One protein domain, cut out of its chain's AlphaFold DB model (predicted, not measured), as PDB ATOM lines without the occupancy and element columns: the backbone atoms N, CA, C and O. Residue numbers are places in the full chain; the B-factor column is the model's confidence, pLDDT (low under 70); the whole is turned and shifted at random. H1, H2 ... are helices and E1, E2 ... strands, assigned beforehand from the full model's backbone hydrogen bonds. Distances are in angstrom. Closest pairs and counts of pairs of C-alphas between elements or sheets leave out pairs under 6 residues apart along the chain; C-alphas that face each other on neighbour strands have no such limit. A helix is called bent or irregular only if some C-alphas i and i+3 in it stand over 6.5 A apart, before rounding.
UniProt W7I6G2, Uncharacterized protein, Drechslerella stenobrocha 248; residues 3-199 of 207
ATOM      1  N   PHE A   3     -27.782  22.263  10.078       93.69
ATOM      2  CA  PHE A   3     -27.008  21.232  10.763       93.69
ATOM      3  C   PHE A   3     -27.382  19.829  10.289       93.69
ATOM      4  O   PHE A   3     -28.492  19.578   9.823       93.69
ATOM      5  N   THR A   4     -26.441  18.904  10.438       94.44
ATOM      6  CA  THR A   4     -26.631  17.467  10.233       94.44
ATOM      7  C   THR A   4     -25.972  16.722  11.381       94.44
ATOM      8  O   THR A   4     -24.820  16.993  11.707       94.44
ATOM      9  N   TYR A   5     -26.686  15.766  11.970       95.44
ATOM     10  CA  TYR A   5     -26.139  14.841  12.958       95.44
ATOM     11  C   TYR A   5     -26.387  13.405  12.508       95.44
ATOM     12  O   TYR A   5     -27.525  13.026  12.223       95.44
ATOM     13  N   ASN A   6     -25.320  12.617  12.412       93.44
ATOM     14  CA  ASN A   6     -25.376  11.217  12.010       93.44
ATOM     15  C   ASN A   6     -24.367  10.379  12.816       93.44
ATOM     16  O   ASN A   6     -23.761  10.866  13.765       93.44
ATOM     17  N   HIS A   7     -24.214   9.105  12.451       93.31
ATOM     18  CA  HIS A   7     -23.318   8.180  13.150       93.31
ATOM     19  C   HIS A   7     -21.825   8.543  13.091       93.31
ATOM     20  O   HIS A   7     -21.065   8.025  13.904       93.31
ATOM     21  N   ASP A   8     -21.420   9.406  12.158       93.81
ATOM     22  CA  ASP A   8     -20.025   9.785  11.943       93.81
ATOM     23  C   ASP A   8     -19.679  11.110  12.626       93.81
ATOM     24  O   ASP A   8     -18.578  11.256  13.151       93.81
ATOM     25  N   GLN A   9     -20.584  12.095  12.573       95.12
ATOM     26  CA  GLN A   9     -20.319  13.448  13.060       95.12
ATOM     27  C   GLN A   9     -21.577  14.312  13.230       95.12
ATOM     28  O   GLN A   9     -22.643  14.048  12.663       95.12
ATOM     29  N   LEU A  10     -21.409  15.411  13.965       95.81
ATOM     30  CA  LEU A  10     -22.217  16.621  13.828       95.81
ATOM     31  C   LEU A  10     -21.504  17.594  12.887       95.81
ATOM     32  O   LEU A  10     -20.305  17.813  13.030       95.81
ATOM     33  N   TYR A  11     -22.263  18.224  11.998       94.06
ATOM     34  CA  TYR A  11     -21.864  19.392  11.218       94.06
ATOM     35  C   TYR A  11     -22.907  20.499  11.410       94.06
ATOM     36  O   TYR A  11     -24.102  20.203  11.370       94.06
ATOM     37  N   ALA A  12     -22.491  21.749  11.615       93.88
ATOM     38  CA  ALA A  12     -23.392  22.896  11.738       93.88
ATOM     39  C   ALA A  12     -22.761  24.185  11.197       93.88
ATOM     40  O   ALA A  12     -21.571  24.415  11.387       93.88
ATOM     41  N   ASN A  13     -23.557  25.053  10.579       91.38
ATOM     42  CA  ASN A  13     -23.116  26.346  10.051       91.38
ATOM     43  C   ASN A  13     -24.218  27.406  10.154       91.38
ATOM     44  O   ASN A  13     -25.420  27.112  10.217       91.38
ATOM     45  N   ILE A  14     -23.806  28.673  10.139       92.19
ATOM     46  CA  ILE A  14     -24.718  29.791   9.897       92.19
ATOM     47  C   ILE A  14     -24.773  30.020   8.387       92.19
ATOM     48  O   ILE A  14     -23.742  30.071   7.725       92.19
ATOM     49  N   SER A  15     -25.987  30.129   7.849       92.19
ATOM     50  CA  SER A  15     -26.228  30.300   6.419       92.19
ATOM     51  C   SER A  15     -26.918  31.632   6.172       92.19
ATOM     52  O   SER A  15     -27.936  31.924   6.804       92.19
ATOM     53  N   TYR A  16     -26.334  32.416   5.269       94.50
ATOM     54  CA  TYR A  16     -26.846  33.681   4.746       94.50
ATOM     55  C   TYR A  16     -27.126  33.577   3.236       94.50
ATOM     56  O   TYR A  16     -27.296  34.597   2.570       94.50
ATOM     57  N   VAL A  17     -27.170  32.355   2.685       92.44
ATOM     58  CA  VAL A  17     -27.391  32.084   1.252       92.44
ATOM     59  C   VAL A  17     -28.726  32.635   0.769       92.44
ATOM     60  O   VAL A  17     -28.825  33.093  -0.369       92.44
ATOM     61  N   ASP A  18     -29.739  32.623   1.631       92.81
ATOM     62  CA  ASP A  18     -31.073  33.111   1.295       92.81
ATOM     63  C   ASP A  18     -31.316  34.533   1.797       92.81
ATOM     64  O   ASP A  18     -31.832  35.375   1.061       92.81
ATOM     65  N   PHE A  19     -30.959  34.811   3.050       95.81
ATOM     66  CA  PHE A  19     -31.099  36.135   3.645       95.81
ATOM     67  C   PHE A  19     -30.291  36.281   4.938       95.81
ATOM     68  O   PHE A  19     -29.971  35.306   5.619       95.81
ATOM     69  N   VAL A  20     -30.065  37.533   5.321       95.75
ATOM     70  CA  VAL A  20     -29.659  37.960   6.661       95.75
ATOM     71  C   VAL A  20     -30.882  38.480   7.403       95.75
ATOM     72  O   VAL A  20     -31.685  39.216   6.841       95.75
ATOM     73  N   SER A  21     -31.040  38.122   8.673       92.44
ATOM     74  CA  SER A  21     -32.072  38.676   9.553       92.44
ATOM     75  C   SER A  21     -31.436  38.924  10.922       92.44
ATOM     76  O   SER A  21     -30.403  39.580  11.001       92.44
ATOM     77  N   PHE A  22     -31.992  38.387  11.999       87.69
ATOM     78  CA  PHE A  22     -31.406  38.505  13.328       87.69
ATOM     79  C   PHE A  22     -30.049  37.771  13.454       87.69
ATOM     80  O   PHE A  22     -29.854  36.726  12.825       87.69
ATOM     81  N   PRO A  23     -29.122  38.272  14.297       90.38
ATOM     82  CA  PRO A  23     -27.858  37.597  14.583       90.38
ATOM     83  C   PRO A  23     -28.057  36.220  15.223       90.38
ATOM     84  O   PRO A  23     -28.930  36.031  16.076       90.38
ATOM     85  N   ILE A  24     -27.211  35.272  14.825       91.12
ATOM     86  CA  ILE A  24     -27.102  33.935  15.412       91.12
ATOM     87  C   ILE A  24     -25.622  33.682  15.703       91.12
ATOM     88  O   ILE A  24     -24.781  34.105  14.918       91.12
ATOM     89  N   ALA A  25     -25.309  32.975  16.788       91.81
ATOM     90  CA  ALA A  25     -23.977  32.437  17.063       91.81
ATOM     91  C   ALA A  25     -24.075  30.948  17.425       91.81
ATOM     92  O   ALA A  25     -25.091  30.509  17.978       91.81
ATOM     93  N   LEU A  26     -23.028  30.180  17.124       93.50
ATOM     94  CA  LEU A  26     -22.956  28.743  17.396       93.50
ATOM     95  C   LEU A  26     -21.744  28.425  18.278       93.50
ATOM     96  O   LEU A  26     -20.653  28.939  18.029       93.50
ATOM     97  N   ALA A  27     -21.915  27.529  19.247       94.81
ATOM     98  CA  ALA A  27     -20.816  26.937  20.008       94.81
ATOM     99  C   ALA A  27     -20.983  25.415  20.096       94.81
ATOM    100  O   ALA A  27     -22.059  24.913  20.406       94.81
ATOM    101  N   LEU A  28     -19.925  24.668  19.798       96.19
ATOM    102  CA  LEU A  28     -19.885  23.210  19.829       96.19
ATOM    103  C   LEU A  28     -18.880  22.750  20.879       96.19
ATOM    104  O   LEU A  28     -17.676  22.927  20.704       96.19
ATOM    105  N   THR A  29     -19.377  22.116  21.936       97.12
ATOM    106  CA  THR A  29     -18.562  21.411  22.931       97.12
ATOM    107  C   THR A  29     -18.348  19.962  22.486       97.12
ATOM    108  O   THR A  29     -19.314  19.241  22.214       97.12
ATOM    109  N   THR A  30     -17.094  19.523  22.411       95.25
ATOM    110  CA  THR A  30     -16.706  18.145  22.066       95.25
ATOM    111  C   THR A  30     -16.685  17.241  23.302       95.25
ATOM    112  O   THR A  30     -16.616  17.712  24.435       95.25
ATOM    113  N   SER A  31     -16.646  15.923  23.103       94.31
ATOM    114  CA  SER A  31     -16.446  14.948  24.193       94.31
ATOM    115  C   SER A  31     -15.135  15.122  24.975       94.31
ATOM    116  O   SER A  31     -15.027  14.644  26.104       94.31
ATOM    117  N   THR A  32     -14.145  15.819  24.408       94.19
ATOM    118  CA  THR A  32     -12.888  16.168  25.088       94.19
ATOM    119  C   THR A  32     -12.979  17.470  25.889       94.19
ATOM    120  O   THR A  32     -11.995  17.862  26.516       94.19
ATOM    121  N   GLY A  33     -14.135  18.142  25.883       92.38
ATOM    122  CA  GLY A  33     -14.358  19.428  26.546       92.38
ATOM    123  C   GLY A  33     -13.822  20.638  25.774       92.38
ATOM    124  O   GLY A  33     -13.808  21.737  26.318       92.38
ATOM    125  N   VAL A  34     -13.373  20.458  24.526       94.62
ATOM    126  CA  VAL A  34     -12.959  21.569  23.654       94.62
ATOM    127  C   VAL A  34     -14.203  22.267  23.114       94.62
ATOM    128  O   VAL A  34     -15.140  21.608  22.672       94.62
ATOM    129  N   GLU A  35     -14.195  23.597  23.107       94.62
ATOM    130  CA  GLU A  35     -15.249  24.408  22.504       94.62
ATOM    131  C   GLU A  35     -14.793  24.969  21.148       94.62
ATOM    132  O   GLU A  35     -13.673  25.465  21.007       94.62
ATOM    133  N   LYS A  36     -15.660  24.873  20.138       93.38
ATOM    134  CA  LYS A  36     -15.489  25.469  18.805       93.38
ATOM    135  C   LYS A  36     -16.630  26.455  18.574       93.38
ATOM    136  O   LYS A  36     -17.779  26.087  18.791       93.38
ATOM    137  N   THR A  37     -16.348  27.669  18.110       91.75
ATOM    138  CA  THR A  37     -17.370  28.721  17.974       91.75
ATOM    139  C   THR A  37     -17.422  29.316  16.575       91.75
ATOM    140  O   THR A  37     -16.387  29.472  15.929       91.75
ATOM    141  N   VAL A  38     -18.619  29.724  16.157       90.12
ATOM    142  CA  VAL A  38     -18.857  30.629  15.025       90.12
ATOM    143  C   VAL A  38     -19.625  31.819  15.581       90.12
ATOM    144  O   VAL A  38     -20.724  31.652  16.118       90.12
ATOM    145  N   ALA A  39     -19.023  33.005  15.507       89.12
ATOM    146  CA  ALA A  39     -19.534  34.178  16.213       89.12
ATOM    147  C   ALA A  39     -20.756  34.798  15.522       89.12
ATOM    148  O   ALA A  39     -21.614  35.366  16.196       89.12
ATOM    149  N   GLY A  40     -20.841  34.658  14.197       90.81
ATOM    150  CA  GLY A  40     -21.907  35.245  13.396       90.81
ATOM    151  C   GLY A  40     -21.825  36.773  13.316       90.81
ATOM    152  O   GLY A  40     -20.762  37.380  13.487       90.81
ATOM    153  N   LEU A  41     -22.968  37.404  13.030       90.81
ATOM    154  CA  LEU A  41     -23.073  38.856  12.867       90.81
ATOM    155  C   LEU A  41     -22.817  39.611  14.174       90.81
ATOM    156  O   LEU A  41     -23.295  39.229  15.243       90.81
ATOM    157  N   CYS A  42     -22.128  40.747  14.062       81.06
ATOM    158  CA  CYS A  42     -21.995  41.704  15.155       81.06
ATOM    159  C   CYS A  42     -23.350  42.351  15.518       81.06
ATOM    160  O   CYS A  42     -24.354  42.209  14.809       81.06
ATOM    161  N   CYS A  43     -23.403  43.091  16.633       81.38
ATOM    162  CA  CYS A  43     -24.613  43.834  16.977       81.38
ATOM    163  C   CYS A  43     -24.930  44.878  15.891       81.38
ATOM    164  O   CYS A  43     -24.074  45.683  15.529       81.38
ATOM    165  N   GLY A  44     -26.161  44.879  15.380       87.94
ATOM    166  CA  GLY A  44     -26.536  45.752  14.266       87.94
ATOM    167  C   GLY A  44     -26.034  45.276  12.895       87.94
ATOM    168  O   GLY A  44     -26.054  46.045  11.939       87.94
ATOM    169  N   GLY A  45     -25.520  44.042  12.780       91.81
ATOM    170  CA  GLY A  45     -24.929  43.540  11.537       91.81
ATOM    171  C   GLY A  45     -25.892  43.569  10.347       91.81
ATOM    172  O   GLY A  45     -25.497  43.972   9.257       91.81
ATOM    173  N   ALA A  46     -27.166  43.226  10.553       94.00
ATOM    174  CA  ALA A  46     -28.180  43.275   9.499       94.00
ATOM    175  C   ALA A  46     -28.459  44.712   9.030       94.00
ATOM    176  O   ALA A  46     -28.568  44.971   7.832       94.00
ATOM    177  N   GLU A  47     -28.523  45.653   9.968       95.31
ATOM    178  CA  GLU A  47     -28.708  47.079   9.718       95.31
ATOM    179  C   GLU A  47     -27.500  47.675   8.989       95.31
ATOM    180  O   GLU A  47     -27.673  48.436   8.035       95.31
ATOM    181  N   ASN A  48     -26.285  47.280   9.373       95.69
ATOM    182  CA  ASN A  48     -25.049  47.682   8.702       95.69
ATOM    183  C   ASN A  48     -24.997  47.162   7.260       95.69
ATOM    184  O   ASN A  48     -24.630  47.909   6.355       95.69
ATOM    185  N   ILE A  49     -25.415  45.913   7.028       97.62
ATOM    186  CA  ILE A  49     -25.524  45.347   5.677       97.62
ATOM    187  C   ILE A  49     -26.554  46.133   4.858       97.62
ATOM    188  O   ILE A  49     -26.250  46.553   3.744       97.62
ATOM    189  N   ALA A  50     -27.743  46.393   5.409       98.25
ATOM    190  CA  ALA A  50     -28.779  47.169   4.729       98.25
ATOM    191  C   ALA A  50     -28.290  48.585   4.361       98.25
ATOM    192  O   ALA A  50     -28.456  49.026   3.224       98.25
ATOM    193  N   ALA A  51     -27.627  49.281   5.288       98.19
ATOM    194  CA  ALA A  51     -27.033  50.591   5.028       98.19
ATOM    195  C   ALA A  51     -25.927  50.524   3.960       98.19
ATOM    196  O   ALA A  51     -25.867  51.380   3.075       98.19
ATOM    197  N   GLY A  52     -25.082  49.491   4.005       98.38
ATOM    198  CA  GLY A  52     -24.033  49.255   3.017       98.38
ATOM    199  C   GLY A  52     -24.577  49.007   1.610       98.38
ATOM    200  O   GLY A  52     -23.996  49.504   0.647       98.38
ATOM    201  N   LEU A  53     -25.701  48.296   1.486       98.56
ATOM    202  CA  LEU A  53     -26.378  48.060   0.207       98.56
ATOM    203  C   LEU A  53     -26.994  49.337  -0.364       98.56
ATOM    204  O   LEU A  53     -26.838  49.597  -1.553       98.56
ATOM    205  N   LEU A  54     -27.630  50.167   0.467       98.69
ATOM    206  CA  LEU A  54     -28.121  51.479   0.031       98.69
ATOM    207  C   LEU A  54     -26.969  52.368  -0.452       98.69
ATOM    208  O   LEU A  54     -27.030  52.920  -1.546       98.69
ATOM    209  N   ALA A  55     -25.876  52.426   0.311       98.56
ATOM    210  CA  ALA A  55     -24.687  53.173  -0.088       98.56
ATOM    211  C   ALA A  55     -24.037  52.614  -1.365       98.56
ATOM    212  O   ALA A  55     -23.401  53.360  -2.104       98.56
ATOM    213  N   GLN A  56     -24.153  51.309  -1.619       98.12
ATOM    214  CA  GLN A  56     -23.661  50.697  -2.847       98.12
ATOM    215  C   GLN A  56     -24.541  51.061  -4.047       98.12
ATOM    216  O   GLN A  56     -24.004  51.469  -5.072       98.12
ATOM    217  N   GLN A  57     -25.865  51.011  -3.886       97.62
ATOM    218  CA  GLN A  57     -26.822  51.485  -4.887       97.62
ATOM    219  C   GLN A  57     -26.558  52.939  -5.288       97.62
ATOM    220  O   GLN A  57     -26.593  53.261  -6.472       97.62
ATOM    221  N   ASP A  58     -26.227  53.809  -4.333       97.94
ATOM    222  CA  ASP A  58     -25.885  55.204  -4.633       97.94
ATOM    223  C   ASP A  58     -24.594  55.343  -5.467       97.94
ATOM    224  O   ASP A  58     -24.402  56.355  -6.144       97.94
ATOM    225  N   ARG A  59     -23.695  54.347  -5.434       96.62
ATOM    226  CA  ARG A  59     -22.424  54.357  -6.181       96.62
ATOM    227  C   ARG A  59     -22.560  53.822  -7.598       96.62
ATOM    228  O   ARG A  59     -21.987  54.407  -8.512       96.62
ATOM    229  N   ASP A  60     -23.252  52.701  -7.768       94.50
ATOM    230  CA  ASP A  60     -23.298  51.962  -9.037       94.50
ATOM    231  C   ASP A  60     -24.664  52.024  -9.740       94.50
ATOM    232  O   ASP A  60     -24.817  51.511 -10.853       94.50
ATOM    233  N   ASN A  61     -25.646  52.680  -9.113       93.94
ATOM    234  CA  ASN A  61     -27.020  52.814  -9.589       93.94
ATOM    235  C   ASN A  61     -27.716  51.456  -9.832       93.94
ATOM    236  O   ASN A  61     -28.667  51.365 -10.614       93.94
ATOM    237  N   GLN A  62     -27.252  50.395  -9.167       94.38
ATOM    238  CA  GLN A  62     -27.904  49.090  -9.144       94.38
ATOM    239  C   GLN A  62     -28.879  49.004  -7.979       94.38
ATOM    240  O   GLN A  62     -28.669  49.587  -6.921       94.38
ATOM    241  N   ARG A  63     -29.943  48.222  -8.154       95.69
ATOM    242  CA  ARG A  63     -31.072  48.113  -7.216       95.69
ATOM    243  C   ARG A  63     -30.753  47.274  -5.961       95.69
ATOM    244  O   ARG A  63     -31.538  46.419  -5.565       95.69
ATOM    245  N   TRP A  64     -29.600  47.488  -5.326       97.62
ATOM    246  CA  TRP A  64     -29.189  46.786  -4.100       97.62
ATOM    247  C   TRP A  64     -30.130  47.033  -2.917       97.62
ATOM    248  O   TRP A  64     -30.328  46.138  -2.095       97.62
ATOM    249  N   GLY A  65     -30.727  48.224  -2.839       97.75
ATOM    250  CA  GLY A  65     -31.695  48.587  -1.807       97.75
ATOM    251  C   GLY A  65     -32.975  47.751  -1.857       97.75
ATOM    252  O   GLY A  65     -33.604  47.550  -0.821       97.75
ATOM    253  N   ASP A  66     -33.317  47.186  -3.017       97.75
ATOM    254  CA  ASP A  66     -34.521  46.367  -3.194       97.75
ATOM    255  C   ASP A  66     -34.389  44.970  -2.566       97.75
ATOM    256  O   ASP A  66     -35.375  44.248  -2.426       97.75
ATOM    257  N   LEU A  67     -33.184  44.596  -2.121       98.25
ATOM    258  CA  LEU A  67     -32.957  43.403  -1.302       98.25
ATOM    259  C   LEU A  67     -33.414  43.589   0.154       98.25
ATOM    260  O   LEU A  67     -33.518  42.613   0.900       98.25
ATOM    261  N   ILE A  68     -33.665  44.825   0.587       98.56
ATOM    262  CA  ILE A  68     -34.002  45.159   1.971       98.56
ATOM    263  C   ILE A  68     -35.507  45.001   2.179       98.56
ATOM    264  O   ILE A  68     -36.317  45.738   1.620       98.56
ATOM    265  N   VAL A  69     -35.889  44.070   3.050       98.06
ATOM    266  CA  VAL A  69     -37.289  43.795   3.379       98.06
ATOM    267  C   VAL A  69     -37.609  44.384   4.743       98.06
ATOM    268  O   VAL A  69     -36.985  44.039   5.749       98.06
ATOM    269  N   LYS A  70     -38.621  45.249   4.773       97.31
ATOM    270  CA  LYS A  70     -39.114  45.916   5.979       97.31
ATOM    271  C   LYS A  70     -40.541  45.493   6.306       97.31
ATOM    272  O   LYS A  70     -41.268  45.028   5.428       97.31
ATOM    273  N   ASP A  71     -40.928  45.638   7.565       95.75
ATOM    274  CA  ASP A  71     -42.313  45.454   7.993       95.75
ATOM    275  C   ASP A  71     -43.180  46.693   7.696       95.75
ATOM    276  O   ASP A  71     -42.731  47.680   7.112       95.75
ATOM    277  N   ALA A  72     -44.451  46.644   8.107       96.75
ATOM    278  CA  ALA A  72     -45.390  47.750   7.922       96.75
ATOM    279  C   ALA A  72     -45.048  49.005   8.750       96.75
ATOM    280  O   ALA A  72     -45.537  50.088   8.426       96.75
ATOM    281  N   ALA A  73     -44.242  48.872   9.808       96.12
ATOM    282  CA  ALA A  73     -43.745  49.987  10.612       96.12
ATOM    283  C   ALA A  73     -42.461  50.604  10.024       96.12
ATOM    284  O   ALA A  73     -42.071  51.698  10.431       96.12
ATOM    285  N   GLY A  74     -41.843  49.950   9.035       94.69
ATOM    286  CA  GLY A  74     -40.598  50.379   8.401       94.69
ATOM    287  C   GLY A  74     -39.340  49.794   9.048       94.69
ATOM    288  O   GLY A  74     -38.233  50.183   8.659       94.69
ATOM    289  N   GLU A  75     -39.495  48.855   9.983       94.25
ATOM    290  CA  GLU A  75     -38.395  48.169  10.659       94.25
ATOM    291  C   GLU A  75     -37.820  47.057   9.778       94.25
ATOM    292  O   GLU A  75     -38.537  46.406   9.011       94.25
ATOM    293  N   LEU A  76     -36.508  46.837   9.868       95.62
ATOM    294  CA  LEU A  76     -35.819  45.819   9.078       95.62
ATOM    295  C   LEU A  76     -36.254  44.410   9.511       95.62
ATOM    296  O   LEU A  76     -36.044  44.010  10.652       95.62
ATOM    297  N   LEU A  77     -36.794  43.624   8.577       95.69
ATOM    298  CA  LEU A  77     -37.103  42.207   8.804       95.69
ATOM    299  C   LEU A  77     -35.952  41.305   8.371       95.69
ATOM    300  O   LEU A  77     -35.603  40.345   9.064       95.69
ATOM    301  N   ARG A  78     -35.417  41.560   7.177       96.81
ATOM    302  CA  ARG A  78     -34.326  40.792   6.575       96.81
ATOM    303  C   ARG A  78     -33.725  41.534   5.388       96.81
ATOM    304  O   ARG A  78     -34.362  42.406   4.802       96.81
ATOM    305  N   VAL A  79     -32.535  41.117   4.995       98.25
ATOM    306  CA  VAL A  79     -31.891  41.470   3.733       98.25
ATOM    307  C   VAL A  79     -31.784  40.194   2.909       98.25
ATOM    308  O   VAL A  79     -31.142  39.244   3.345       98.25
ATOM    309  N   LEU A  80     -32.442  40.144   1.756       98.00
ATOM    310  CA  LEU A  80     -32.390  39.003   0.844       98.00
ATOM    311  C   LEU A  80     -31.013  38.903   0.186       98.00
ATOM    312  O   LEU A  80     -30.382  39.917  -0.111       98.00
ATOM    313  N   SER A  81     -30.570  37.683  -0.102       95.25
ATOM    314  CA  SER A  81     -29.441  37.492  -1.006       95.25
ATOM    315  C   SER A  81     -29.824  37.897  -2.435       95.25
ATOM    316  O   SER A  81     -31.010  37.886  -2.782       95.25
ATOM    317  N   PRO A  82     -28.850  38.203  -3.312       92.88
ATOM    318  CA  PRO A  82     -29.138  38.546  -4.703       92.88
ATOM    319  C   PRO A  82     -29.954  37.477  -5.436       92.88
ATOM    320  O   PRO A  82     -30.871  37.815  -6.179       92.88
ATOM    321  N   ASN A  83     -29.682  36.191  -5.177       88.38
ATOM    322  CA  ASN A  83     -30.440  35.088  -5.768       88.38
ATOM    323  C   ASN A  83     -31.914  35.125  -5.337       88.38
ATOM    324  O   ASN A  83     -32.801  35.069  -6.184       88.38
ATOM    325  N   GLN A  84     -32.190  35.280  -4.037       91.19
ATOM    326  CA  GLN A  84     -33.572  35.370  -3.555       91.19
ATOM    327  C   GLN A  84     -34.266  36.650  -4.033       91.19
ATOM    328  O   GLN A  84     -35.439  36.607  -4.397       91.19
ATOM    329  N   GLY A  85     -33.542  37.770  -4.110       92.94
ATOM    330  CA  GLY A  85     -34.041  38.997  -4.727       92.94
ATOM    331  C   GLY A  85     -34.492  38.765  -6.169       92.94
ATOM    332  O   GLY A  85     -35.621  39.097  -6.513       92.94
ATOM    333  N   MET A  86     -33.657  38.123  -6.989       90.31
ATOM    334  CA  MET A  86     -33.961  37.826  -8.396       90.31
ATOM    335  C   MET A  86     -35.082  36.799  -8.587       90.31
ATOM    336  O   MET A  86     -35.775  36.832  -9.602       90.31
ATOM    337  N   VAL A  87     -35.299  35.896  -7.627       88.75
ATOM    338  CA  VAL A  87     -36.475  35.011  -7.632       88.75
ATOM    339  C   VAL A  87     -37.770  35.815  -7.464       88.75
ATOM    340  O   VAL A  87     -38.780  35.474  -8.079       88.75
ATOM    341  N   LEU A  88     -37.754  36.878  -6.653       90.44
ATOM    342  CA  LEU A  88     -38.927  37.724  -6.402       90.44
ATOM    343  C   LEU A  88     -39.129  38.804  -7.473       90.44
ATOM    344  O   LEU A  88     -40.262  39.049  -7.884       90.44
ATOM    345  N   ASP A  89     -38.046  39.429  -7.930       92.50
ATOM    346  CA  ASP A  89     -38.024  40.391  -9.033       92.50
ATOM    347  C   ASP A  89     -36.903  40.017 -10.024       92.50
ATOM    348  O   ASP A  89     -35.752  40.435  -9.857       92.50
ATOM    349  N   PRO A  90     -37.228  39.268 -11.096       89.12
ATOM    350  CA  PRO A  90     -36.258  38.848 -12.110       89.12
ATOM    351  C   PRO A  90     -35.595  39.991 -12.889       89.12
ATOM    352  O   PRO A  90     -34.683  39.735 -13.672       89.12
ATOM    353  N   SER A  91     -36.058  41.238 -12.730       89.50
ATOM    354  CA  SER A  91     -35.421  42.408 -13.342       89.50
ATOM    355  C   SER A  91     -34.239  42.954 -12.533       89.50
ATOM    356  O   SER A  91     -33.500  43.807 -13.032       89.50
ATOM    357  N   LEU A  92     -34.034  42.477 -11.300       89.94
ATOM    358  CA  LEU A  92     -32.866  42.835 -10.501       89.94
ATOM    359  C   LEU A  92     -31.585  42.282 -11.131       89.94
ATOM    360  O   LEU A  92     -31.533  41.137 -11.569       89.94
ATOM    361  N   PHE A  93     -30.537  43.109 -11.137       87.81
ATOM    362  CA  PHE A  93     -29.175  42.733 -11.534       87.81
ATOM    363  C   PHE A  93     -29.026  42.116 -12.934       87.81
ATOM    364  O   PHE A  93     -28.028  41.442 -13.211       87.81
ATOM    365  N   VAL A  94     -29.976  42.368 -13.838       79.00
ATOM    366  CA  VAL A  94     -29.852  42.011 -15.258       79.00
ATOM    367  C   VAL A  94     -28.617  42.713 -15.832       79.00
ATOM    368  O   VAL A  94     -28.468  43.926 -15.675       79.00
ATOM    369  N   ASN A  95     -27.725  41.965 -16.485       77.75
ATOM    370  CA  ASN A  95     -26.394  42.400 -16.939       77.75
ATOM    371  C   ASN A  95     -25.373  42.710 -15.825       77.75
ATOM    372  O   ASN A  95     -24.250  43.104 -16.132       77.75
ATOM    373  N   TYR A  96     -25.727  42.531 -14.550       76.88
ATOM    374  CA  TYR A  96     -24.818  42.716 -13.413       76.88
ATOM    375  C   TYR A  96     -24.300  41.369 -12.887       76.88
ATOM    376  O   TYR A  96     -23.108  41.209 -12.634       76.88
ATOM    377  N   PHE A  97     -25.188  40.370 -12.792       69.69
ATOM    378  CA  PHE A  97     -24.875  38.996 -12.372       69.69
ATOM    379  C   PHE A  97     -25.158  37.942 -13.449       69.69
ATOM    380  O   PHE A  97     -25.347  36.775 -13.098       69.69
ATOM    381  N   ASP A  98     -25.146  38.290 -14.741       59.38
ATOM    382  CA  ASP A  98     -25.445  37.365 -15.860       59.38
ATOM    383  C   ASP A  98     -24.602  36.070 -15.865       59.38
ATOM    384  O   ASP A  98     -24.871  35.132 -16.616       59.38
ATOM    385  N   HIS A  99     -23.592  35.976 -14.997       52.25
ATOM    386  CA  HIS A  99     -22.779  34.787 -14.793       52.25
ATOM    387  C   HIS A  99     -23.047  34.013 -13.488       52.25
ATOM    388  O   HIS A  99     -22.692  32.840 -13.437       52.25
ATOM    389  N   ALA A 100     -23.664  34.597 -12.451       49.75
ATOM    390  CA  ALA A 100     -23.598  34.059 -11.081       49.75
ATOM    391  C   ALA A 100     -24.942  33.747 -10.395       49.75
ATOM    392  O   ALA A 100     -24.988  32.808  -9.598       49.75
ATOM    393  N   ALA A 101     -26.014  34.502 -10.661       47.44
ATOM    394  CA  ALA A 101     -27.200  34.477  -9.793       47.44
ATOM    395  C   ALA A 101     -28.304  33.491 -10.225       47.44
ATOM    396  O   ALA A 101     -29.022  32.978  -9.381       47.44
ATOM    397  N   SER A 102     -28.397  33.128 -11.503       56.16
ATOM    398  CA  SER A 102     -29.044  31.887 -11.951       56.16
ATOM    399  C   SER A 102     -28.413  31.495 -13.282       56.16
ATOM    400  O   SER A 102     -28.332  32.309 -14.198       56.16
ATOM    401  N   GLY A 103     -27.835  30.294 -13.374       55.19
ATOM    402  CA  GLY A 103     -26.958  30.008 -14.509       55.19
ATOM    403  C   GLY A 103     -26.037  28.794 -14.345       55.19
ATOM    404  O   GLY A 103     -26.410  27.833 -13.672       55.19
ATOM    405  N   PRO A 104     -24.845  28.806 -14.978       55.41
ATOM    406  CA  PRO A 104     -24.052  27.638 -15.410       55.41
ATOM    407  C   PRO A 104     -23.468  26.747 -14.295       55.41
ATOM    408  O   PRO A 104     -22.677  25.848 -14.578       55.41
ATOM    409  N   PHE A 105     -23.846  26.980 -13.040       67.38
ATOM    410  CA  PHE A 105     -23.274  26.351 -11.851       67.38
ATOM    411  C   PHE A 105     -24.193  25.325 -11.184       67.38
ATOM    412  O   PHE A 105     -23.971  24.942 -10.041       67.38
ATOM    413  N   GLN A 106     -25.211  24.838 -11.894       70.12
ATOM    414  CA  GLN A 106     -25.940  23.652 -11.458       70.12
ATOM    415  C   GLN A 106     -25.100  22.399 -11.706       70.12
ATOM    416  O   GLN A 106     -24.677  22.118 -12.829       70.12
ATOM    417  N   THR A 107     -24.877  21.622 -10.650       71.44
ATOM    418  CA  THR A 107     -24.234  20.311 -10.758       71.44
ATOM    419  C   THR A 107     -25.111  19.338 -11.544       71.44
ATOM    420  O   THR A 107     -26.337  19.368 -11.441       71.44
ATOM    421  N   GLY A 108     -24.483  18.443 -12.304       79.69
ATOM    422  CA  GLY A 108     -25.156  17.441 -13.136       79.69
ATOM    423  C   GLY A 108     -24.516  16.054 -13.005       79.69
ATOM    424  O   GLY A 108     -23.841  15.779 -12.017       79.69
ATOM    425  N   PRO A 109     -24.678  15.152 -13.988       85.06
ATOM    426  CA  PRO A 109     -24.127  13.795 -13.904       85.06
ATOM    427  C   PRO A 109     -22.598  13.721 -14.091       85.06
ATOM    428  O   PRO A 109     -22.000  12.674 -13.857       85.06
ATOM    429  N   ASP A 110     -21.946  14.799 -14.538       88.81
ATOM    430  CA  ASP A 110     -20.511  14.817 -14.837       88.81
ATOM    431  C   ASP A 110     -19.688  15.222 -13.605       88.81
ATOM    432  O   ASP A 110     -19.633  16.393 -13.219       88.81
ATOM    433  N   ALA A 111     -18.994  14.246 -13.019       86.50
ATOM    434  CA  ALA A 111     -18.156  14.445 -11.840       86.50
ATOM    435  C   ALA A 111     -17.032  15.478 -12.049       86.50
ATOM    436  O   ALA A 111     -16.691  16.202 -11.112       86.50
ATOM    437  N   LYS A 112     -16.468  15.592 -13.261       86.19
ATOM    438  CA  LYS A 112     -15.421  16.589 -13.543       86.19
ATOM    439  C   LYS A 112     -16.007  17.992 -13.547       86.19
ATOM    440  O   LYS A 112     -15.421  18.888 -12.947       86.19
ATOM    441  N   LYS A 113     -17.174  18.178 -14.168       84.38
ATOM    442  CA  LYS A 113     -17.880  19.471 -14.129       84.38
ATOM    443  C   LYS A 113     -18.252  19.849 -12.700       84.38
ATOM    444  O   LYS A 113     -17.985  20.975 -12.293       84.38
ATOM    445  N   ASN A 114     -18.760  18.900 -11.917       83.81
ATOM    446  CA  ASN A 114     -19.148  19.143 -10.524       83.81
ATOM    447  C   ASN A 114     -17.965  19.533  -9.622       83.81
ATOM    448  O   ASN A 114     -18.171  20.221  -8.631       83.81
ATOM    449  N   ALA A 115     -16.733  19.147  -9.968       84.81
ATOM    450  CA  ALA A 115     -15.532  19.580  -9.248       84.81
ATOM    451  C   ALA A 115     -15.038  20.986  -9.653       84.81
ATOM    452  O   ALA A 115     -14.248  21.596  -8.931       84.81
ATOM    453  N   ILE A 116     -15.448  21.492 -10.819       85.19
ATOM    454  CA  ILE A 116     -15.014  22.793 -11.362       85.19
ATOM    455  C   ILE A 116     -16.030  23.889 -11.026       85.19
ATOM    456  O   ILE A 116     -15.642  24.998 -10.662       85.19
ATOM    457  N   ILE A 117     -17.320  23.562 -11.115       86.62
ATOM    458  CA  ILE A 117     -18.452  24.470 -10.900       86.62
ATOM    459  C   ILE A 117     -18.338  25.288  -9.598       86.62
ATOM    460  O   ILE A 117     -18.408  26.515  -9.695       86.62
ATOM    461  N   PRO A 118     -18.097  24.680  -8.416       87.06
ATOM    462  CA  PRO A 118     -18.005  25.429  -7.163       87.06
ATOM    463  C   PRO A 118     -16.893  26.475  -7.184       87.06
ATOM    464  O   PRO A 118     -17.084  27.607  -6.753       87.06
ATOM    465  N   ARG A 119     -15.734  26.112  -7.753       87.94
ATOM    466  CA  ARG A 119     -14.562  26.991  -7.821       87.94
ATOM    467  C   ARG A 119     -14.846  28.207  -8.689       87.94
ATOM    468  O   ARG A 119     -14.626  29.326  -8.253       87.94
ATOM    469  N   LEU A 120     -15.396  27.996  -9.883       87.38
ATOM    470  CA  LEU A 120     -15.754  29.101 -10.774       87.38
ATOM    471  C   LEU A 120     -16.826  30.010 -10.163       87.38
ATOM    472  O   LEU A 120     -16.720  31.229 -10.272       87.38
ATOM    473  N   ASN A 121     -17.827  29.438  -9.488       86.88
ATOM    474  CA  ASN A 121     -18.849  30.230  -8.812       86.88
ATOM    475  C   ASN A 121     -18.251  31.107  -7.702       86.88
ATOM    476  O   ASN A 121     -18.583  32.292  -7.623       86.88
ATOM    477  N   ALA A 122     -17.364  30.546  -6.875       88.81
ATOM    478  CA  ALA A 122     -16.690  31.289  -5.818       88.81
ATOM    479  C   ALA A 122     -15.836  32.428  -6.393       88.81
ATOM    480  O   ALA A 122     -15.972  33.571  -5.959       88.81
ATOM    481  N   GLU A 123     -15.033  32.155  -7.426       89.12
ATOM    482  CA  GLU A 123     -14.194  33.173  -8.072       89.12
ATOM    483  C   GLU A 123     -15.015  34.316  -8.690       89.12
ATOM    484  O   GLU A 123     -14.604  35.476  -8.627       89.12
ATOM    485  N   MET A 124     -16.182  34.015  -9.271       88.38
ATOM    486  CA  MET A 124     -17.080  35.039  -9.813       88.38
ATOM    487  C   MET A 124     -17.733  35.878  -8.712       88.38
ATOM    488  O   MET A 124     -17.722  37.103  -8.804       88.38
ATOM    489  N   ASN A 125     -18.249  35.252  -7.648       89.50
ATOM    490  CA  ASN A 125     -18.831  35.978  -6.511       89.50
ATOM    491  C   ASN A 125     -17.808  36.894  -5.831       89.50
ATOM    492  O   ASN A 125     -18.144  38.006  -5.426       89.50
ATOM    493  N   ARG A 126     -16.556  36.440  -5.753       91.44
ATOM    494  CA  ARG A 126     -15.422  37.169  -5.172       91.44
ATOM    495  C   ARG A 126     -14.741  38.117  -6.160       91.44
ATOM    496  O   ARG A 126     -13.802  38.799  -5.767       91.44
ATOM    497  N   SER A 127     -15.215  38.182  -7.409       91.44
ATOM    498  CA  SER A 127     -14.674  38.999  -8.506       91.44
ATOM    499  C   SER A 127     -13.161  38.850  -8.722       91.44
ATOM    500  O   SER A 127     -12.462  39.839  -8.934       91.44
ATOM    501  N   VAL A 128     -12.653  37.618  -8.645       90.44
ATOM    502  CA  VAL A 128     -11.211  37.312  -8.722       90.44
ATOM    503  C   VAL A 128     -10.801  36.428  -9.901       90.44
ATOM    504  O   VAL A 128      -9.607  36.284 -10.161       90.44
ATOM    505  N   ILE A 129     -11.765  35.946 -10.697       84.75
ATOM    506  CA  ILE A 129     -11.511  35.070 -11.858       84.75
ATOM    507  C   ILE A 129     -10.495  35.641 -12.866       84.75
ATOM    508  O   ILE A 129      -9.835  34.888 -13.573       84.75
ATOM    509  N   HIS A 130     -10.363  36.970 -12.937       78.00
ATOM    510  CA  HIS A 130      -9.434  37.659 -13.836       78.00
ATOM    511  C   HIS A 130      -8.140  38.132 -13.166       78.00
ATOM    512  O   HIS A 130      -7.205  38.495 -13.874       78.00
ATOM    513  N   CYS A 131      -8.070  38.183 -11.832       73.44
ATOM    514  CA  CYS A 131      -6.953  38.827 -11.132       73.44
ATOM    515  C   CYS A 131      -5.974  37.855 -10.468       73.44
ATOM    516  O   CYS A 131      -4.932  38.296  -9.981       73.44
ATOM    517  N   CYS A 132      -6.309  36.566 -10.409       74.81
ATOM    518  CA  CYS A 132      -5.450  35.523  -9.855       74.81
ATOM    519  C   CYS A 132      -4.942  34.670 -11.018       74.81
ATOM    520  O   CYS A 132      -5.452  33.585 -11.272       74.81
ATOM    521  N   GLU A 133      -3.983  35.254 -11.750       68.50
ATOM    522  CA  GLU A 133      -3.554  34.927 -13.121       68.50
ATOM    523  C   GLU A 133      -3.448  33.424 -13.448       68.50
ATOM    524  O   GLU A 133      -3.773  33.062 -14.573       68.50
ATOM    525  N   ASP A 134      -3.114  32.549 -12.487       71.38
ATOM    526  CA  ASP A 134      -3.006  31.094 -12.704       71.38
ATOM    527  C   ASP A 134      -3.534  30.209 -11.547       71.38
ATOM    528  O   ASP A 134      -3.305  28.995 -11.541       71.38
ATOM    529  N   GLU A 135      -4.222  30.763 -10.540       78.00
ATOM    530  CA  GLU A 135      -4.635  29.991  -9.354       78.00
ATOM    531  C   GLU A 135      -6.138  30.102  -9.094       78.00
ATOM    532  O   GLU A 135      -6.643  31.144  -8.686       78.00
ATOM    533  N   VAL A 136      -6.845  28.986  -9.296       81.19
ATOM    534  CA  VAL A 136      -8.271  28.833  -8.994       81.19
ATOM    535  C   VAL A 136      -8.449  27.631  -8.056       81.19
ATOM    536  O   VAL A 136      -8.215  26.496  -8.486       81.19
ATOM    537  N   PRO A 137      -8.901  27.825  -6.802       85.12
ATOM    538  CA  PRO A 137      -9.345  29.092  -6.206       85.12
ATOM    539  C   PRO A 137      -8.201  30.052  -5.863       85.12
ATOM    540  O   PRO A 137      -7.131  29.613  -5.429       85.12
ATOM    541  N   CYS A 138      -8.456  31.352  -5.981       85.38
ATOM    542  CA  CYS A 138      -7.488  32.397  -5.699       85.38
ATOM    543  C   CYS A 138      -7.007  32.349  -4.244       85.38
ATOM    544  O   CYS A 138      -7.810  32.334  -3.304       85.38
ATOM    545  N   ARG A 139      -5.681  32.358  -4.057       83.75
ATOM    546  CA  ARG A 139      -5.042  32.294  -2.735       83.75
ATOM    547  C   ARG A 139      -5.097  33.613  -1.961       83.75
ATOM    548  O   ARG A 139      -5.243  33.604  -0.741       83.75
ATOM    549  N   ASP A 140      -4.950  34.738  -2.658       84.62
ATOM    550  CA  ASP A 140      -4.880  36.066  -2.045       84.62
ATOM    551  C   ASP A 140      -6.280  36.607  -1.727       84.62
ATOM    552  O   ASP A 140      -6.951  37.223  -2.556       84.62
ATOM    553  N   ARG A 141      -6.706  36.394  -0.481       83.12
ATOM    554  CA  ARG A 141      -7.998  36.868   0.031       83.12
ATOM    555  C   ARG A 141      -8.128  38.392   0.027       83.12
ATOM    556  O   ARG A 141      -9.250  38.886  -0.025       83.12
ATOM    557  N   GLY A 142      -7.020  39.140   0.035       87.25
ATOM    558  CA  GLY A 142      -7.048  40.604  -0.051       87.25
ATOM    559  C   GLY A 142      -7.626  41.122  -1.371       87.25
ATOM    560  O   GLY A 142      -7.998  42.288  -1.462       87.25
ATOM    561  N   ARG A 143      -7.741  40.258  -2.387       88.75
ATOM    562  CA  ARG A 143      -8.319  40.585  -3.699       88.75
ATOM    563  C   ARG A 143      -9.819  40.346  -3.788       88.75
ATOM    564  O   ARG A 143     -10.439  40.785  -4.755       88.75
ATOM    565  N   TYR A 144     -10.412  39.672  -2.804       91.12
ATOM    566  CA  TYR A 144     -11.834  39.354  -2.843       91.12
ATOM    567  C   TYR A 144     -12.643  40.650  -2.793       91.12
ATOM    568  O   TYR A 144     -12.373  41.546  -1.990       91.12
ATOM    569  N   HIS A 145     -13.628  40.745  -3.683       92.75
ATOM    570  CA  HIS A 145     -14.575  41.853  -3.771       92.75
ATOM    571  C   HIS A 145     -13.951  43.242  -3.992       92.75
ATOM    572  O   HIS A 145     -14.576  44.249  -3.666       92.75
ATOM    573  N   GLN A 146     -12.736  43.306  -4.549       92.69
ATOM    574  CA  GLN A 146     -12.066  44.574  -4.868       92.69
ATOM    575  C   GLN A 146     -12.509  45.175  -6.209       92.69
ATOM    576  O   GLN A 146     -12.237  46.343  -6.480       92.69
ATOM    577  N   HIS A 147     -13.168  44.390  -7.064       91.75
ATOM    578  CA  HIS A 147     -13.702  44.877  -8.332       91.75
ATOM    579  C   HIS A 147     -15.012  45.649  -8.114       91.75
ATOM    580  O   HIS A 147     -15.794  45.309  -7.227       91.75
ATOM    581  N   GLU A 148     -15.270  46.656  -8.954       90.31
ATOM    582  CA  GLU A 148     -16.488  47.480  -8.886       90.31
ATOM    583  C   GLU A 148     -17.770  46.663  -9.088       90.31
ATOM    584  O   GLU A 148     -18.764  46.905  -8.419       90.31
ATOM    585  N   VAL A 149     -17.718  45.654  -9.961       89.38
ATOM    586  CA  VAL A 149     -18.770  44.645 -10.121       89.38
ATOM    587  C   VAL A 149     -18.357  43.391  -9.362       89.38
ATOM    588  O   VAL A 149     -17.425  42.691  -9.764       89.38
ATOM    589  N   THR A 150     -19.043  43.118  -8.256       92.69
ATOM    590  CA  THR A 150     -18.837  41.941  -7.400       92.69
ATOM    591  C   THR A 150     -20.112  41.613  -6.618       92.69
ATOM    592  O   THR A 150     -21.082  42.380  -6.637       92.69
ATOM    593  N   ASN A 151     -20.132  40.492  -5.890       93.75
ATOM    594  CA  ASN A 151     -21.207  40.210  -4.943       93.75
ATOM    595  C   ASN A 151     -21.069  41.089  -3.687       93.75
ATOM    596  O   ASN A 151     -20.484  40.686  -2.682       93.75
ATOM    597  N   HIS A 152     -21.615  42.306  -3.747       96.12
ATOM    598  CA  HIS A 152     -21.574  43.243  -2.624       96.12
ATOM    599  C   HIS A 152     -22.374  42.784  -1.406       96.12
ATOM    600  O   HIS A 152     -21.992  43.128  -0.290       96.12
ATOM    601  N   TYR A 153     -23.417  41.970  -1.590       96.62
ATOM    602  CA  TYR A 153     -24.096  41.325  -0.469       96.62
ATOM    603  C   TYR A 153     -23.126  40.425   0.306       96.62
ATOM    604  O   TYR A 153     -22.963  40.610   1.508       96.62
ATOM    605  N   ALA A 154     -22.409  39.524  -0.378       94.69
ATOM    606  CA  ALA A 154     -21.425  38.655   0.267       94.69
ATOM    607  C   ALA A 154     -20.291  39.457   0.923       94.69
ATOM    608  O   ALA A 154     -19.975  39.219   2.088       94.69
ATOM    609  N   ARG A 155     -19.756  40.477   0.228       95.62
ATOM    610  CA  ARG A 155     -18.752  41.400   0.789       95.62
ATOM    611  C   ARG A 155     -19.208  41.975   2.138       95.62
ATOM    612  O   ARG A 155     -18.485  41.870   3.124       95.62
ATOM    613  N   LEU A 156     -20.413  42.545   2.182       96.56
ATOM    614  CA  LEU A 156     -20.969  43.174   3.384       96.56
ATOM    615  C   LEU A 156     -21.291  42.158   4.486       96.56
ATOM    616  O   LEU A 156     -21.114  42.465   5.662       96.56
ATOM    617  N   VAL A 157     -21.736  40.948   4.129       95.25
ATOM    618  CA  VAL A 157     -21.945  39.864   5.099       95.25
ATOM    619  C   VAL A 157     -20.631  39.508   5.787       95.25
ATOM    620  O   VAL A 157     -20.595  39.463   7.015       95.25
ATOM    621  N   HIS A 158     -19.545  39.309   5.041       92.94
ATOM    622  CA  HIS A 158     -18.241  39.022   5.644       92.94
ATOM    623  C   HIS A 158     -17.729  40.186   6.498       92.94
ATOM    624  O   HIS A 158     -17.266  39.952   7.608       92.94
ATOM    625  N   GLU A 159     -17.873  41.434   6.038       93.06
ATOM    626  CA  GLU A 159     -17.507  42.629   6.817       93.06
ATOM    627  C   GLU A 159     -18.296  42.751   8.135       93.06
ATOM    628  O   GLU A 159     -17.773  43.267   9.122       93.06
ATOM    629  N   ALA A 160     -19.547  42.281   8.165       93.50
ATOM    630  CA  ALA A 160     -20.419  42.363   9.336       93.50
ATOM    631  C   ALA A 160     -20.295  41.170  10.305       93.50
ATOM    632  O   ALA A 160     -20.764  41.267  11.445       93.50
ATOM    633  N   ASN A 161     -19.702  40.045   9.890       90.88
ATOM    634  CA  ASN A 161     -19.444  38.917  10.789       90.88
ATOM    635  C   ASN A 161     -18.204  39.190  11.649       90.88
ATOM    636  O   ASN A 161     -17.172  39.643  11.160       90.88
ATOM    637  N   VAL A 162     -18.293  38.885  12.945       88.88
ATOM    638  CA  VAL A 162     -17.248  39.208  13.936       88.88
ATOM    639  C   VAL A 162     -15.914  38.525  13.618       88.88
ATOM    640  O   VAL A 162     -14.850  39.086  13.866       88.88
ATOM    641  N   ASP A 163     -15.967  37.317  13.066       84.75
ATOM    642  CA  ASP A 163     -14.811  36.511  12.665       84.75
ATOM    643  C   ASP A 163     -14.505  36.610  11.156       84.75
ATOM    644  O   ASP A 163     -13.609  35.922  10.659       84.75
ATOM    645  N   GLY A 164     -15.239  37.455  10.423       85.88
ATOM    646  CA  GLY A 164     -15.160  37.578   8.967       85.88
ATOM    647  C   GLY A 164     -15.704  36.369   8.198       85.88
ATOM    648  O   GLY A 164     -15.636  36.354   6.967       85.88
ATOM    649  N   LYS A 165     -16.226  35.346   8.886       84.75
ATOM    650  CA  LYS A 165     -16.727  34.111   8.276       84.75
ATOM    651  C   LYS A 165     -18.233  34.176   8.093       84.75
ATOM    652  O   LYS A 165     -18.946  34.801   8.869       84.75
ATOM    653  N   GLY A 166     -18.739  33.498   7.077       80.69
ATOM    654  CA  GLY A 166     -20.176  33.377   6.881       80.69
ATOM    655  C   GLY A 166     -20.506  32.793   5.526       80.69
ATOM    656  O   GLY A 166     -19.858  33.105   4.542       80.69
ATOM    657  N   TYR A 167     -21.527  31.950   5.468       87.38
ATOM    658  CA  TYR A 167     -21.921  31.287   4.232       87.38
ATOM    659  C   TYR A 167     -22.859  32.209   3.431       87.38
ATOM    660  O   TYR A 167     -24.079  32.147   3.598       87.38
ATOM    661  N   ALA A 168     -22.307  33.120   2.618       90.19
ATOM    662  CA  ALA A 168     -23.080  34.180   1.952       90.19
ATOM    663  C   ALA A 168     -23.531  33.837   0.521       90.19
ATOM    664  O   ALA A 168     -24.422  34.490  -0.027       90.19
ATOM    665  N   HIS A 169     -22.946  32.804  -0.087       88.50
ATOM    666  CA  HIS A 169     -23.351  32.253  -1.380       88.50
ATOM    667  C   HIS A 169     -23.152  30.721  -1.404       88.50
ATOM    668  O   HIS A 169     -22.417  30.205  -0.569       88.50
ATOM    669  N   PRO A 170     -23.768  29.963  -2.338       83.56
ATOM    670  CA  PRO A 170     -23.829  28.492  -2.285       83.56
ATOM    671  C   PRO A 170     -22.498  27.729  -2.209       83.56
ATOM    672  O   PRO A 170     -22.510  26.565  -1.825       83.56
ATOM    673  N   TYR A 171     -21.377  28.358  -2.571       85.31
ATOM    674  CA  TYR A 171     -20.045  27.742  -2.640       85.31
ATOM    675  C   TYR A 171     -18.984  28.569  -1.899       85.31
ATOM    676  O   TYR A 171     -17.834  28.667  -2.329       85.31
ATOM    677  N   ASP A 172     -19.384  29.253  -0.827       84.88
ATOM    678  CA  ASP A 172     -18.477  30.079  -0.017       84.88
ATOM    679  C   ASP A 172     -17.502  29.236   0.833       84.88
ATOM    680  O   ASP A 172     -16.467  29.715   1.294       84.88
ATOM    681  N   ASP A 173     -17.796  27.943   0.973       78.88
ATOM    682  CA  ASP A 173     -16.941  26.897   1.544       78.88
ATOM    683  C   ASP A 173     -15.732  26.546   0.661       78.88
ATOM    684  O   ASP A 173     -14.793  25.884   1.113       78.88
ATOM    685  N   VAL A 174     -15.701  27.012  -0.595       77.75
ATOM    686  CA  VAL A 174     -14.511  26.913  -1.444       77.75
ATOM    687  C   VAL A 174     -13.400  27.757  -0.825       77.75
ATOM    688  O   VAL A 174     -13.321  28.974  -1.016       77.75
ATOM    689  N   ALA A 175     -12.526  27.091  -0.079       77.19
ATOM    690  CA  ALA A 175     -11.355  27.705   0.514       77.19
ATOM    691  C   ALA A 175     -10.386  28.199  -0.570       77.19
ATOM    692  O   ALA A 175     -10.239  27.593  -1.638       77.19
ATOM    693  N   ALA A 176      -9.684  29.287  -0.257       72.06
ATOM    694  CA  ALA A 176      -8.493  29.697  -0.985       72.06
ATOM    695  C   ALA A 176      -7.523  28.507  -1.101       72.06
ATOM    696  O   ALA A 176      -7.439  27.679  -0.191       72.06
ATOM    697  N   SER A 177      -6.770  28.404  -2.196       63.75
ATOM    698  CA  SER A 177      -5.809  27.309  -2.370       63.75
ATOM    699  C   SER A 177      -4.801  27.257  -1.209       63.75
ATOM    700  O   SER A 177      -4.005  28.175  -1.019       63.75
ATOM    701  N   GLY A 178      -4.860  26.184  -0.411       64.12
ATOM    702  CA  GLY A 178      -4.046  26.010   0.801       64.12
ATOM    703  C   GLY A 178      -4.465  26.867   2.006       64.12
ATOM    704  O   GLY A 178      -3.711  26.937   2.976       64.12
ATOM    705  N   GLY A 179      -5.619  27.533   1.944       64.06
ATOM    706  CA  GLY A 179      -6.162  28.391   2.998       64.06
ATOM    707  C   GLY A 179      -7.215  27.711   3.877       64.06
ATOM    708  O   GLY A 179      -7.609  26.569   3.651       64.06
ATOM    709  N   GLU A 180      -7.666  28.445   4.895       68.25
ATOM    710  CA  GLU A 180      -8.724  28.014   5.815       68.25
ATOM    711  C   GLU A 180     -10.134  28.235   5.241       68.25
ATOM    712  O   GLU A 180     -10.338  29.059   4.345       68.25
ATOM    713  N   ASP A 181     -11.111  27.522   5.810       72.56
ATOM    714  CA  ASP A 181     -12.535  27.704   5.523       72.56
ATOM    715  C   ASP A 181     -13.022  29.128   5.848       72.56
ATOM    716  O   ASP A 181     -12.684  29.714   6.886       72.56
ATOM    717  N   HIS A 182     -13.859  29.653   4.953       70.69
ATOM    718  CA  HIS A 182     -14.467  30.978   5.048       70.69
ATOM    719  C   HIS A 182     -15.948  30.943   5.430       70.69
ATOM    720  O   HIS A 182     -16.515  31.955   5.842       70.69
ATOM    721  N   SER A 183     -16.574  29.776   5.302       73.94
ATOM    722  CA  SER A 183     -18.015  29.627   5.440       73.94
ATOM    723  C   SER A 183     -18.490  29.631   6.894       73.94
ATOM    724  O   SER A 183     -19.634  29.998   7.165       73.94
ATOM    725  N   GLY A 184     -17.604  29.296   7.840       77.88
ATOM    726  CA  GLY A 184     -17.903  29.347   9.268       77.88
ATOM    727  C   GLY A 184     -18.744  28.154   9.713       77.88
ATOM    728  O   GLY A 184     -19.884  28.317  10.158       77.88
ATOM    729  N   TYR A 185     -18.175  26.951   9.602       87.00
ATOM    730  CA  TYR A 185     -18.795  25.720  10.094       87.00
ATOM    731  C   TYR A 185     -18.150  25.186  11.381       87.00
ATOM    732  O   TYR A 185     -16.998  25.461  11.718       87.00
ATOM    733  N   LEU A 186     -18.913  24.355  12.085       90.56
ATOM    734  CA  LEU A 186     -18.507  23.551  13.226       90.56
ATOM    735  C   LEU A 186     -18.679  22.080  12.862       90.56
ATOM    736  O   LEU A 186     -19.723  21.692  12.343       90.56
ATOM    737  N   SER A 187     -17.674  21.254  13.149       93.00
ATOM    738  CA  SER A 187     -17.792  19.802  13.012       93.00
ATOM    739  C   SER A 187     -17.069  19.067  14.132       93.00
ATOM    740  O   SER A 187     -15.988  19.490  14.561       93.00
ATOM    741  N   ASP A 188     -17.666  17.976  14.607       95.31
ATOM    742  CA  ASP A 188     -17.040  17.039  15.535       95.31
ATOM    743  C   ASP A 188     -17.616  15.622  15.401       95.31
ATOM    744  O   ASP A 188     -18.827  15.453  15.264       95.31
ATOM    745  N   GLY A 189     -16.746  14.608  15.469       96.38
ATOM    746  CA  GLY A 189     -17.135  13.192  15.406       96.38
ATOM    747  C   GLY A 189     -17.698  12.632  16.718       96.38
ATOM    748  O   GLY A 189     -18.332  11.583  16.730       96.38
ATOM    749  N   ALA A 190     -17.484  13.327  17.836       95.75
ATOM    750  CA  ALA A 190     -17.994  12.953  19.150       95.75
ATOM    751  C   ALA A 190     -18.542  14.201  19.874       95.75
ATOM    752  O   ALA A 190     -18.007  14.597  20.921       95.75
ATOM    753  N   PRO A 191     -19.587  14.843  19.312       96.12
ATOM    754  CA  PRO A 191     -20.146  16.082  19.837       96.12
ATOM    755  C   PRO A 191     -20.826  15.831  21.186       96.12
ATOM    756  O   PRO A 191     -21.520  14.831  21.369       96.12
ATOM    757  N   GLN A 192     -20.662  16.756  22.131       96.19
ATOM    758  CA  GLN A 192     -21.336  16.700  23.429       96.19
ATOM    759  C   GLN A 192     -22.525  17.664  23.495       96.19
ATOM    760  O   GLN A 192     -23.584  17.295  24.004       96.19
ATOM    761  N   ARG A 193     -22.359  18.895  22.995       96.12
ATOM    762  CA  ARG A 193     -23.396  19.937  23.037       96.12
ATOM    763  C   ARG A 193     -23.216  20.939  21.899       96.12
ATOM    764  O   ARG A 193     -22.102  21.397  21.678       96.12
ATOM    765  N   LEU A 194     -24.309  21.284  21.220       96.50
ATOM    766  CA  LEU A 194     -24.385  22.415  20.295       96.50
ATOM    767  C   LEU A 194     -25.280  23.489  20.919       96.50
ATOM    768  O   LEU A 194     -26.481  23.271  21.079       96.50
ATOM    769  N   ASP A 195     -24.695  24.630  21.252       95.56
ATOM    770  CA  ASP A 195     -25.391  25.807  21.748       95.56
ATOM    771  C   ASP A 195     -25.676  26.766  20.583       95.56
ATOM    772  O   ASP A 195     -24.796  27.076  19.775       95.56
ATOM    773  N   VAL A 196     -26.924  27.233  20.500       94.00
ATOM    774  CA  VAL A 196     -27.384  28.201  19.496       94.00
ATOM    775  C   VAL A 196     -27.855  29.450  20.224       94.00
ATOM    776  O   VAL A 196     -28.833  29.411  20.970       94.00
ATOM    777  N   THR A 197     -27.169  30.564  19.994       91.56
ATOM    778  CA  THR A 197     -27.555  31.866  20.548       91.56
ATOM    779  C   THR A 197     -28.283  32.664  19.480       91.56
ATOM    780  O   THR A 197     -27.782  32.787  18.365       91.56
ATOM    781  N   VAL A 198     -29.454  33.208  19.815       89.62
ATOM    782  CA  VAL A 198     -30.271  34.031  18.915       89.62
ATOM    783  C   VAL A 198     -30.413  35.430  19.499       89.62
ATOM    784  O   VAL A 198     -30.816  35.584  20.651       89.62
ATOM    785  N   GLY A 199     -30.144  36.444  18.683       80.00
ATOM    786  CA  GLY A 199     -30.341  37.842  19.041       80.00
ATOM    787  C   GLY A 199     -29.079  38.541  19.541       80.00
ATOM    788  O   GLY A 199     -27.951  38.107  19.323       80.00
TER     789      GLY A 199
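Overview. This is residues 3 to 199 of the 207 residues of an uncharacterized protein of Drechslerella stenobrocha 248 (UniProt W7I6G2). A small sandwich of two three-stranded sheets, E1 E2 E7 and E4 E3 E8, their strands running nearly in line, makes one end of the model; H5 lies near the middle of the whole, and H1, side by side with it, reaches to the opposite end, with the hairpin of E5 and E6 packed on H1. H4, reached and left by long loops, lies away from the sandwich and touches no helix. The printed part has 197 residues, with five named helices and eight named strands in the order E1 E2 E3 E4 H1 H2 E5 E6 H3 H4 H5 E7 E8. The three sheets are antiparallel and the class is mixed, helices and strands, with under half of the residues, 89, in named elements. The whole is compact, with a radius of gyration of the C-alphas of 17.5 A, and spans 52 by 48 by 32 A.

Arrangement. In one sheet E3, residues 24 to 30, is the inner strand between E4, residues 35 to 38, and E8, residues 191 to 198; N 27 and O 195 are 3.0 A apart and N 28 and O 36 2.8 A, within hydrogen-bond range. In the other, E2, residues 10 to 13, has E1, residues 3 to 5, and E7, residues 185 to 188, as neighbours, with N 4 and O 11 at 2.8 A and N 186 and O 12 at 2.7 A. These make a sandwich, two sheets face to face, 9.0 A centre to centre, with planes 22 degrees apart; the closest C-alphas of E4 and E7 are those of Lys 36 and Leu 186, 6.6 A. H1, residues 45 to 60, touches H5, residues 152 to 160, at Gly 45 and Ala 160, C-alphas 5.2 A apart, opposite ways at 37 degrees, only just a steep tilt. With residues 50 to 57 alone H1 touches H2, residues 64 to 67; the closest C-alphas, of Leu 54 and Gly 65, are 5.0 A apart. E5, residues 68 to 70, and E6, residues 76 to 80, form a hairpin, with N 69 and O 78 at 2.9 A. H3, residues 82 to 88, only just touches H2, with 3 pairs of C-alphas within 8 A, the closest Gly 85 and Leu 67 at 5.7 A. H4, residues 111 to 125, is close to but not clearly touching H5. Every O i to N i+4 pair is within range in H1, H3 and H5, and 9 of 11 in H4; H2 is too short for one.

Along the chain. E1 begins at C-alpha 3, (-27.008, 21.232, 10.763), and E8, 20.6 A long, ends at C-alpha 198, (-30.271, 34.031, 18.915). E3 is 20.0 A, H1 22.3 A and H4 22.2 A long; H4 is only just irregular, C-alphas 115 and 118 being 6.7 A apart.

Size, cuts and confidence. The farthest C-alphas, of Thr 32 and Asn 61, are 52.4 A apart. The printed part has no cut. The links H3 to H4, H4 to H5 and H5 to E7 are long. Mean pLDDT of the printed part is 88.1; residues 97 to 105, 133 and 177 to 180 are under 70.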